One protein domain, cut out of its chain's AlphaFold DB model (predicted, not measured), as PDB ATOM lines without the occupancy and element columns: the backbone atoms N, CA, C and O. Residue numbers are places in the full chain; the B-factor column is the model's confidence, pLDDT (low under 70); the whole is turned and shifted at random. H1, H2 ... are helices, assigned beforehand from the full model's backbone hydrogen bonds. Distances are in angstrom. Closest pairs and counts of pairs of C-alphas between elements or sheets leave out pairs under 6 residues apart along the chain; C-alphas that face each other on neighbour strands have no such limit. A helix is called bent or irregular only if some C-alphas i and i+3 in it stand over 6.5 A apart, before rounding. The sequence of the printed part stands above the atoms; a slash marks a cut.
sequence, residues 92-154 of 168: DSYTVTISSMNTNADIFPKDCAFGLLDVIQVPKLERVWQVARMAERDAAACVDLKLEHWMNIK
ATOM      1  N   ASP A  92      16.794 151.170  43.932       85.44
ATOM      2  CA  ASP A  92      16.272 150.774  45.238       85.44
ATOM      3  C   ASP A  92      14.929 150.032  45.099       85.44
ATOM      4  O   ASP A  92      14.444 149.774  43.998       85.44
ATOM      5  N   SER A  93      14.296 149.713  46.232       83.25
ATOM      6  CA  SER A  93      12.990 149.044  46.288       83.25
ATOM      7  C   SER A  93      11.821 149.864  45.731       83.25
ATOM      8  O   SER A  93      10.717 149.339  45.643       83.25
ATOM      9  N   TYR A  94      12.023 151.143  45.408       83.69
ATOM     10  CA  TYR A  94      11.021 152.003  44.773       83.69
ATOM     11  C   TYR A  94      11.266 152.144  43.267       83.69
ATOM     12  O   TYR A  94      10.639 152.973  42.613       83.69
ATOM     13  N   THR A  95      12.180 151.364  42.691       87.31
ATOM     14  CA  THR A  95      12.426 151.363  41.250       87.31
ATOM     15  C   THR A  95      11.502 150.363  40.566       87.31
ATOM     16  O   THR A  95      11.611 149.170  40.816       87.31
ATOM     17  N   VAL A  96      10.638 150.840  39.663       90.31
ATOM     18  CA  VAL A  96       9.922 149.960  38.725       90.31
ATOM     19  C   VAL A  96      10.812 149.706  37.519       90.31
ATOM     20  O   VAL A  96      11.269 150.636  36.853       90.31
ATOM     21  N   THR A  97      11.042 148.435  37.242       92.25
ATOM     22  CA  THR A  97      11.902 147.949  36.172       92.25
ATOM     23  C   THR A  97      11.077 147.457  34.986       92.25
ATOM     24  O   THR A  97      10.020 146.843  35.136       92.25
ATOM     25  N   ILE A  98      11.552 147.747  33.774       91.00
ATOM     26  CA  ILE A  98      10.881 147.378  32.523       91.00
ATOM     27  C   ILE A  98      11.927 146.777  31.589       91.00
ATOM     28  O   ILE A  98      12.955 147.408  31.352       91.00
ATOM     29  N   SER A  99      11.675 145.588  31.040       88.56
ATOM     30  CA  SER A  99      12.552 144.980  30.032       88.56
ATOM     31  C   SER A  99      11.761 144.126  29.045       88.56
ATOM     32  O   SER A  99      10.829 143.416  29.411       88.56
ATOM     33  N   SER A 100      12.149 144.171  27.769       82.75
ATOM     34  CA  SER A 100      11.621 143.267  26.739       82.75
ATOM     35  C   SER A 100      12.312 141.900  26.729       82.75
ATOM     36  O   SER A 100      11.780 140.963  26.139       82.75
ATOM     37  N   MET A 101      13.479 141.784  27.370       78.88
ATOM     38  CA  MET A 101      14.353 140.606  27.309       78.88
ATOM     39  C   MET A 101      14.511 139.914  28.667       78.88
ATOM     40  O   MET A 101      14.743 138.707  28.726       78.88
ATOM     41  N   ASN A 102      14.401 140.668  29.762       83.75
ATOM     42  CA  ASN A 102      14.648 140.181  31.110       83.75
ATOM     43  C   ASN A 102      13.331 139.916  31.849       83.75
ATOM     44  O   ASN A 102      12.637 140.839  32.269       83.75
ATOM     45  N   THR A 103      13.018 138.638  32.058       86.12
ATOM     46  CA  THR A 103      11.795 138.185  32.740       86.12
ATOM     47  C   THR A 103      11.788 138.439  34.249       86.12
ATOM     48  O   THR A 103      10.783 138.164  34.894       86.12
ATOM     49  N   ASN A 104      12.894 138.919  34.829       87.62
ATOM     50  CA  ASN A 104      12.955 139.317  36.239       87.62
ATOM     51  C   ASN A 104      12.539 140.782  36.464       87.62
ATOM     52  O   ASN A 104      12.552 141.232  37.605       87.62
ATOM     53  N   ALA A 105      12.231 141.532  35.401       90.81
ATOM     54  CA  ALA A 105      11.709 142.891  35.511       90.81
ATOM     55  C   ALA A 105      10.258 142.902  36.022       90.81
ATOM     56  O   ALA A 105       9.527 141.929  35.849       90.81
ATOM     57  N   ASP A 106       9.811 144.024  36.586       90.69
ATOM     58  CA  ASP A 106       8.426 144.183  37.060       90.69
ATOM     59  C   ASP A 106       7.429 144.200  35.890       90.69
ATOM     60  O   ASP A 106       6.305 143.698  35.990       90.69
ATOM     61  N   ILE A 107       7.854 144.767  34.756       90.81
ATOM     62  CA  ILE A 107       7.105 144.808  33.498       90.81
ATOM     63  C   ILE A 107       7.943 144.153  32.399       90.81
ATOM     64  O   ILE A 107       8.998 144.658  32.013       90.81
ATOM     65  N   PHE A 108       7.442 143.046  31.858       89.44
ATOM     66  CA  PHE A 108       8.047 142.299  30.757       89.44
ATOM     67  C   PHE A 108       6.952 141.595  29.941       89.44
ATOM     68  O   PHE A 108       5.868 141.361  30.482       89.44
ATOM     69  N   PRO A 109       7.203 141.241  28.666       85.56
ATOM     70  CA  PRO A 109       6.203 140.591  27.826       85.56
ATOM     71  C   PRO A 109       5.893 139.175  28.328       85.56
ATOM     72  O   PRO A 109       6.690 138.253  28.156       85.56
ATOM     73  N   LYS A 110       4.714 138.986  28.931       80.62
ATOM     74  CA  LYS A 110       4.303 137.690  29.515       80.62
ATOM     75  C   LYS A 110       3.858 136.669  28.468       80.62
ATOM     76  O   LYS A 110       4.081 135.473  28.634       80.62
ATOM     77  N   ASP A 111       3.265 137.154  27.377       76.12
ATOM     78  CA  ASP A 111       2.628 136.320  26.348       76.12
ATOM     79  C   ASP A 111       3.538 136.021  25.142       76.12
ATOM     80  O   ASP A 111       3.176 135.230  24.268       76.12
ATOM     81  N   CYS A 112       4.720 136.644  25.045       70.31
ATOM     82  CA  CYS A 112       5.697 136.317  24.007       70.31
ATOM     83  C   CYS A 112       7.134 136.570  24.469       70.31
ATOM     84  O   CYS A 112       7.453 137.650  24.956       70.31
ATOM     85  N   ALA A 113       8.024 135.607  24.238       64.44
ATOM     86  CA  ALA A 113       9.452 135.837  24.405       64.44
ATOM     87  C   ALA A 113       9.982 136.655  23.219       64.44
ATOM     88  O   ALA A 113       9.716 136.316  22.064       64.44
ATOM     89  N   PHE A 114      10.725 137.721  23.506       69.62
ATOM     90  CA  PHE A 114      11.462 138.471  22.495       69.62
ATOM     91  C   PHE A 114      12.726 137.674  22.141       69.62
ATOM     92  O   PHE A 114      13.530 137.337  23.012       69.62
ATOM     93  N   GLY A 115      12.859 137.275  20.878       69.81
ATOM     94  CA  GLY A 115      13.977 136.463  20.412       69.81
ATOM     95  C   GLY A 115      15.153 137.320  19.950       69.81
ATOM     96  O   GLY A 115      14.992 138.469  19.555       69.81
ATOM     97  N   LEU A 116      16.353 136.733  19.887       68.69
ATOM     98  CA  LEU A 116      17.540 137.422  19.354       68.69
ATOM     99  C   LEU A 116      17.339 137.919  17.907       68.69
ATOM    100  O   LEU A 116      17.876 138.956  17.522       68.69
ATOM    101  N   LEU A 117      16.546 137.200  17.102       71.69
ATOM    102  CA  LEU A 117      16.230 137.604  15.729       71.69
ATOM    103  C   LEU A 117      15.388 138.886  15.662       71.69
ATOM    104  O   LEU A 117      15.528 139.633  14.696       71.69
ATOM    105  N   ASP A 118      14.577 139.172  16.684       74.88
ATOM    106  CA  ASP A 118      13.763 140.392  16.742       74.88
ATOM    107  C   ASP A 118      14.630 141.656  16.900       74.88
ATOM    108  O   ASP A 118      14.187 142.751  16.565       74.88
ATOM    109  N   VAL A 119      15.881 141.517  17.361       74.06
ATOM    110  CA  VAL A 119      16.839 142.630  17.493       74.06
ATOM    111  C   VAL A 119      17.441 143.026  16.141       74.06
ATOM    112  O   VAL A 119      17.748 144.193  15.913       74.06
ATOM    113  N   ILE A 120      17.623 142.063  15.232       76.31
ATOM    114  CA  ILE A 120      18.331 142.277  13.957       76.31
ATOM    115  C   ILE A 120      17.395 142.411  12.752       76.31
ATOM    116  O   ILE A 120      17.830 142.829  11.678       76.31
ATOM    117  N   GLN A 121      16.122 142.037  12.894       79.56
ATOM    118  CA  GLN A 121      15.137 142.120  11.821       79.56
ATOM    119  C   GLN A 121      14.272 143.367  11.970       79.56
ATOM    120  O   GLN A 121      13.766 143.666  13.045       79.56
ATOM    121  N   VAL A 122      14.039 144.067  10.857       81.44
ATOM    122  CA  VAL A 122      13.054 145.153  10.818       81.44
ATOM    123  C   VAL A 122      11.659 144.531  10.969       81.44
ATOM    124  O   VAL A 122      11.244 143.765  10.090       81.44
ATOM    125  N   PRO A 123      10.917 144.825  12.053       81.81
ATOM    126  CA  PRO A 123       9.613 144.222  12.271       81.81
ATOM    127  C   PRO A 123       8.586 144.780  11.281       81.81
ATOM    128  O   PRO A 123       8.646 145.935  10.854       81.81
ATOM    129  N   LYS A 124       7.571 143.974  10.953       87.94
ATOM    130  CA  LYS A 124       6.373 144.478  10.268       87.94
ATOM    131  C   LYS A 124       5.641 145.466  11.180       87.94
ATOM    132  O   LYS A 124       5.580 145.254  12.389       87.94
ATOM    133  N   LEU A 125       5.004 146.487  10.603       90.31
ATOM    134  CA  LEU A 125       4.266 147.502  11.369       90.31
ATOM    135  C   LEU A 125       3.195 146.893  12.294       90.31
ATOM    136  O   LEU A 125       3.015 147.346  13.418       90.31
ATOM    137  N   GLU A 126       2.521 145.828  11.855       89.75
ATOM    138  CA  GLU A 126       1.569 145.083  12.686       89.75
ATOM    139  C   GLU A 126       2.222 144.533  13.961       89.75
ATOM    140  O   GLU A 126       1.676 144.683  15.053       89.75
ATOM    141  N   ARG A 127       3.426 143.960  13.840       84.38
ATOM    142  CA  ARG A 127       4.179 143.435  14.982       84.38
ATOM    143  C   ARG A 127       4.562 144.553  15.950       84.38
ATOM    144  O   ARG A 127       4.453 144.351  17.152       84.38
ATOM    145  N   VAL A 128       4.940 145.731  15.445       86.62
ATOM    146  CA  VAL A 128       5.229 146.912  16.281       86.62
ATOM    147  C   VAL A 128       4.015 147.283  17.134       86.62
ATOM    148  O   VAL A 128       4.136 147.430  18.348       86.62
ATOM    149  N   TRP A 129       2.828 147.369  16.526       89.25
ATOM    150  CA  TRP A 129       1.597 147.673  17.261       89.25
ATOM    151  C   TRP A 129       1.207 146.579  18.253       89.25
ATOM    152  O   TRP A 129       0.768 146.892  19.356       89.25
ATOM    153  N   GLN A 130       1.389 145.305  17.895       86.88
ATOM    154  CA  GLN A 130       1.161 144.193  18.818       86.88
ATOM    155  C   GLN A 130       2.061 144.306  20.054       86.88
ATOM    156  O   GLN A 130       1.554 144.249  21.171       86.88
ATOM    157  N   VAL A 131       3.366 144.539  19.868       84.19
ATOM    158  CA  VAL A 131       4.325 144.707  20.973       84.19
ATOM    159  C   VAL A 131       3.957 145.910  21.846       84.19
ATOM    160  O   VAL A 131       3.961 145.792  23.068       84.19
ATOM    161  N   ALA A 132       3.551 147.036  21.249       88.25
ATOM    162  CA  ALA A 132       3.093 148.204  22.004       88.25
ATOM    163  C   ALA A 132       1.864 147.892  22.880       88.25
ATOM    164  O   ALA A 132       1.837 148.245  24.057       88.25
ATOM    165  N   ARG A 133       0.867 147.171  22.346       89.56
ATOM    166  CA  ARG A 133      -0.326 146.765  23.113       89.56
ATOM    167  C   ARG A 133      -0.016 145.757  24.212       89.56
ATOM    168  O   ARG A 133      -0.675 145.780  25.248       89.56
ATOM    169  N   MET A 134       0.953 144.872  23.995       87.81
ATOM    170  CA  MET A 134       1.434 143.969  25.038       87.81
ATOM    171  C   MET A 134       2.062 144.765  26.182       87.81
ATOM    172  O   MET A 134       1.609 144.638  27.314       87.81
ATOM    173  N   ALA A 135       2.978 145.688  25.873       87.31
ATOM    174  CA  ALA A 135       3.606 146.546  26.874       87.31
ATOM    175  C   ALA A 135       2.580 147.370  27.679       87.31
ATOM    176  O   ALA A 135       2.700 147.469  28.897       87.31
ATOM    177  N   GLU A 136       1.536 147.909  27.033       88.88
ATOM    178  CA  GLU A 136       0.433 148.600  27.723       88.88
ATOM    179  C   GLU A 136      -0.293 147.689  28.727       88.88
ATOM    180  O   GLU A 136      -0.587 148.110  29.848       88.88
ATOM    181  N   ARG A 137      -0.588 146.440  28.343       90.50
ATOM    182  CA  ARG A 137      -1.260 145.461  29.212       90.50
ATOM    183  C   ARG A 137      -0.374 145.041  30.378       90.50
ATOM    184  O   ARG A 137      -0.848 145.025  31.514       90.50
ATOM    185  N   ASP A 138       0.893 144.742  30.105       90.38
ATOM    186  CA  ASP A 138       1.858 144.314  31.116       90.38
ATOM    187  C   ASP A 138       2.114 145.433  32.135       90.38
ATOM    188  O   ASP A 138       2.074 145.189  33.342       90.38
ATOM    189  N   ALA A 139       2.247 146.681  31.670       88.44
ATOM    190  CA  ALA A 139       2.353 147.850  32.541       88.44
ATOM    191  C   ALA A 139       1.076 148.086  33.364       88.44
ATOM    192  O   ALA A 139       1.155 148.356  34.561       88.44
ATOM    193  N   ALA A 140      -0.112 147.942  32.766       87.31
ATOM    194  CA  ALA A 140      -1.379 148.104  33.485       87.31
ATOM    195  C   ALA A 140      -1.600 147.034  34.572       87.31
ATOM    196  O   ALA A 140      -2.319 147.290  35.548       87.31
ATOM    197  N   ALA A 141      -0.997 145.855  34.403       87.56
ATOM    198  CA  ALA A 141      -1.025 144.754  35.361       87.56
ATOM    199  C   ALA A 141       0.044 144.870  36.465       87.56
ATOM    200  O   ALA A 141      -0.035 144.132  37.448       87.56
ATOM    201  N   CYS A 142       1.020 145.774  36.335       86.50
ATOM    202  CA  CYS A 142       2.042 146.009  37.353       86.50
ATOM    203  C   CYS A 142       1.437 146.747  38.557       86.50
ATOM    204  O   CYS A 142       0.970 147.884  38.447       86.50
ATOM    205  N   VAL A 143       1.424 146.079  39.713       80.38
ATOM    206  CA  VAL A 143       0.876 146.631  40.961       80.38
ATOM    207  C   VAL A 143       1.797 147.717  41.519       80.38
ATOM    208  O   VAL A 143       1.308 148.749  41.979       80.38
ATOM    209  N   ASP A 144       3.113 147.541  41.389       75.62
ATOM    210  CA  ASP A 144       4.118 148.485  41.888       75.62
ATOM    211  C   ASP A 144       4.059 149.840  41.170       75.62
ATOM    212  O   ASP A 144       4.313 150.886  41.769       75.62
ATOM    213  N   LEU A 145       3.595 149.867  39.916       73.88
ATOM    214  CA  LEU A 145       3.350 151.107  39.174       73.88
ATOM    215  C   LEU A 145       2.194 151.947  39.764       73.88
ATOM    216  O   LEU A 145       2.117 153.151  39.525       73.88
ATOM    217  N   LYS A 146       1.277 151.332  40.525       67.06
ATOM    218  CA  LYS A 146       0.058 151.964  41.073       67.06
ATOM    219  C   LYS A 146       0.140 152.266  42.568       67.06
ATOM    220  O   LYS A 146      -0.880 152.568  43.182       67.06
ATOM    221  N   LEU A 147       1.322 152.174  43.177       65.31
ATOM    222  CA  LEU A 147       1.480 152.399  44.613       65.31
ATOM    223  C   LEU A 147       1.031 153.829  44.982       65.31
ATOM    224  O   LEU A 147       1.687 154.817  44.666       65.31
ATOM    225  N   GLU A 148      -0.069 153.965  45.722       67.31
ATOM    226  CA  GLU A 148      -0.520 155.258  46.275       67.31
ATOM    227  C   GLU A 148       0.599 155.958  47.076       67.31
ATOM    228  O   GLU A 148       0.668 157.184  47.157       67.31
ATOM    229  N   HIS A 149       1.544 155.164  47.590       64.44
ATOM    230  CA  HIS A 149       2.764 155.606  48.251       64.44
ATOM    231  C   HIS A 149       3.703 156.451  47.367       64.44
ATOM    232  O   HIS A 149       4.412 157.284  47.929       64.44
ATOM    233  N   TRP A 150       3.684 156.336  46.028       70.25
ATOM    234  CA  TRP A 150       4.492 157.187  45.131       70.25
ATOM    235  C   TRP A 150       4.194 158.675  45.326       70.25
ATOM    236  O   TRP A 150       5.106 159.499  45.259       70.25
ATOM    237  N   MET A 151       2.938 159.025  45.632       66.25
ATOM    238  CA  MET A 151       2.533 160.411  45.896       66.25
ATOM    239  C   MET A 151       3.209 160.999  47.144       66.25
ATOM    240  O   MET A 151       3.316 162.217  47.269       66.25
ATOM    241  N   ASN A 152       3.703 160.145  48.044       69.69
ATOM    242  CA  ASN A 152       4.324 160.540  49.306       69.69
ATOM    243  C   ASN A 152       5.862 160.515  49.264       69.69
ATOM    244  O   ASN A 152       6.505 160.937  50.231       69.69
ATOM    245  N   ILE A 153       6.473 160.055  48.164       68.81
ATOM    246  CA  ILE A 153       7.933 160.041  48.008       68.81
ATOM    247  C   ILE A 153       8.422 161.478  47.787       68.81
ATOM    248  O   ILE A 153       8.246 162.078  46.724       68.81
ATOM    249  N   LYS A 154       9.067 162.049  48.808       64.12
ATOM    250  CA  LYS A 154       9.679 163.380  48.721       64.12
ATOM    251  C   LYS A 154      11.004 163.294  47.973       64.12
ATOM    252  O   LYS A 154      11.912 162.585  48.398       64.12
TER     253      LYS A 154
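What this domain is: This is residues 92 to 154 of the 168 residues of the protein "Hypothetical protein" of Didymodactylos carnosus (UniProt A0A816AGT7). The printed part is a long, loose U: residues 92 to 115, a stretch with no named element that folds back on itself in a loop around Thr 103, run beside the long helix H2, and the two sides are joined at one end through the short helix H1. The short helix H3 lies beyond the other end of H2, near the end where the printed part begins, and residues 117 to 130 stick out free at the turn of the U. The printed part has 63 residues with three named helices, H1, H2 and H3 in that order, and no named strand; the class is all helix, though under half of the residues, 27 of 63, are in named elements. The whole is loose, with a radius of gyration of the C-alphas of 14.1 A, and its outline is a rod of 43 by 20 by 19 A.

How they stand to each other: Residues 92 to 115 come first, and their C-alphas lie 4 to 18 A from the mean of the C-alphas. H1, residues 116 to 120, touches no helix. It is joined by a tight link of 4 residues to H2, residues 125 to 141, yet H1 and H2 are apart, with no C-alpha of the one within 8 A of the other. A short link of 6 residues joins H2 to H3, residues 148 to 152, and these two are apart as well. H1 and H3 are also apart. In the backbone of H2, each O i to N i+4 pair is within hydrogen-bond range. In H1 the count is 0 of 1, with 2 of 2 O i to N i+3 pairs within range, and H3 has the same counts, 0 of 1 and 2 of 2.

Where its parts are: The printed part begins with C-alpha 92 at (16.272, 150.774, 45.238). H1 runs from Leu 116, with its C-alpha at (17.540, 137.422, 19.354), to Ile 120. H2 runs from Leu 125, with its C-alpha at (4.266, 147.502, 11.369), to Ala 141, with its C-alpha at (-1.025, 144.754, 35.361); its 17 residues span 24.7 A. H3 runs from Glu 148 to Asn 152, with its last C-alpha at (4.324, 160.540, 49.306). H3 is neither bent nor irregular, but only just: C-alphas 148 and 151 are 6.0 A apart.

The domain as a whole: The two C-alphas farthest apart are those of Gln 121 and Asn 152, at 43.1 A, while the first and last printed C-alphas, of Asp 92 and Lys 154, are 14.6 A apart. Without the residues that stand free, the body of 49 residues spans 40 by 21 by 12 A. The printed part has no cut, and neither link between its helices is long. The mean pLDDT of the printed part is 81.2; 12 residues are under 70, namely 113 to 116, 146 to 149 and 151 to 154.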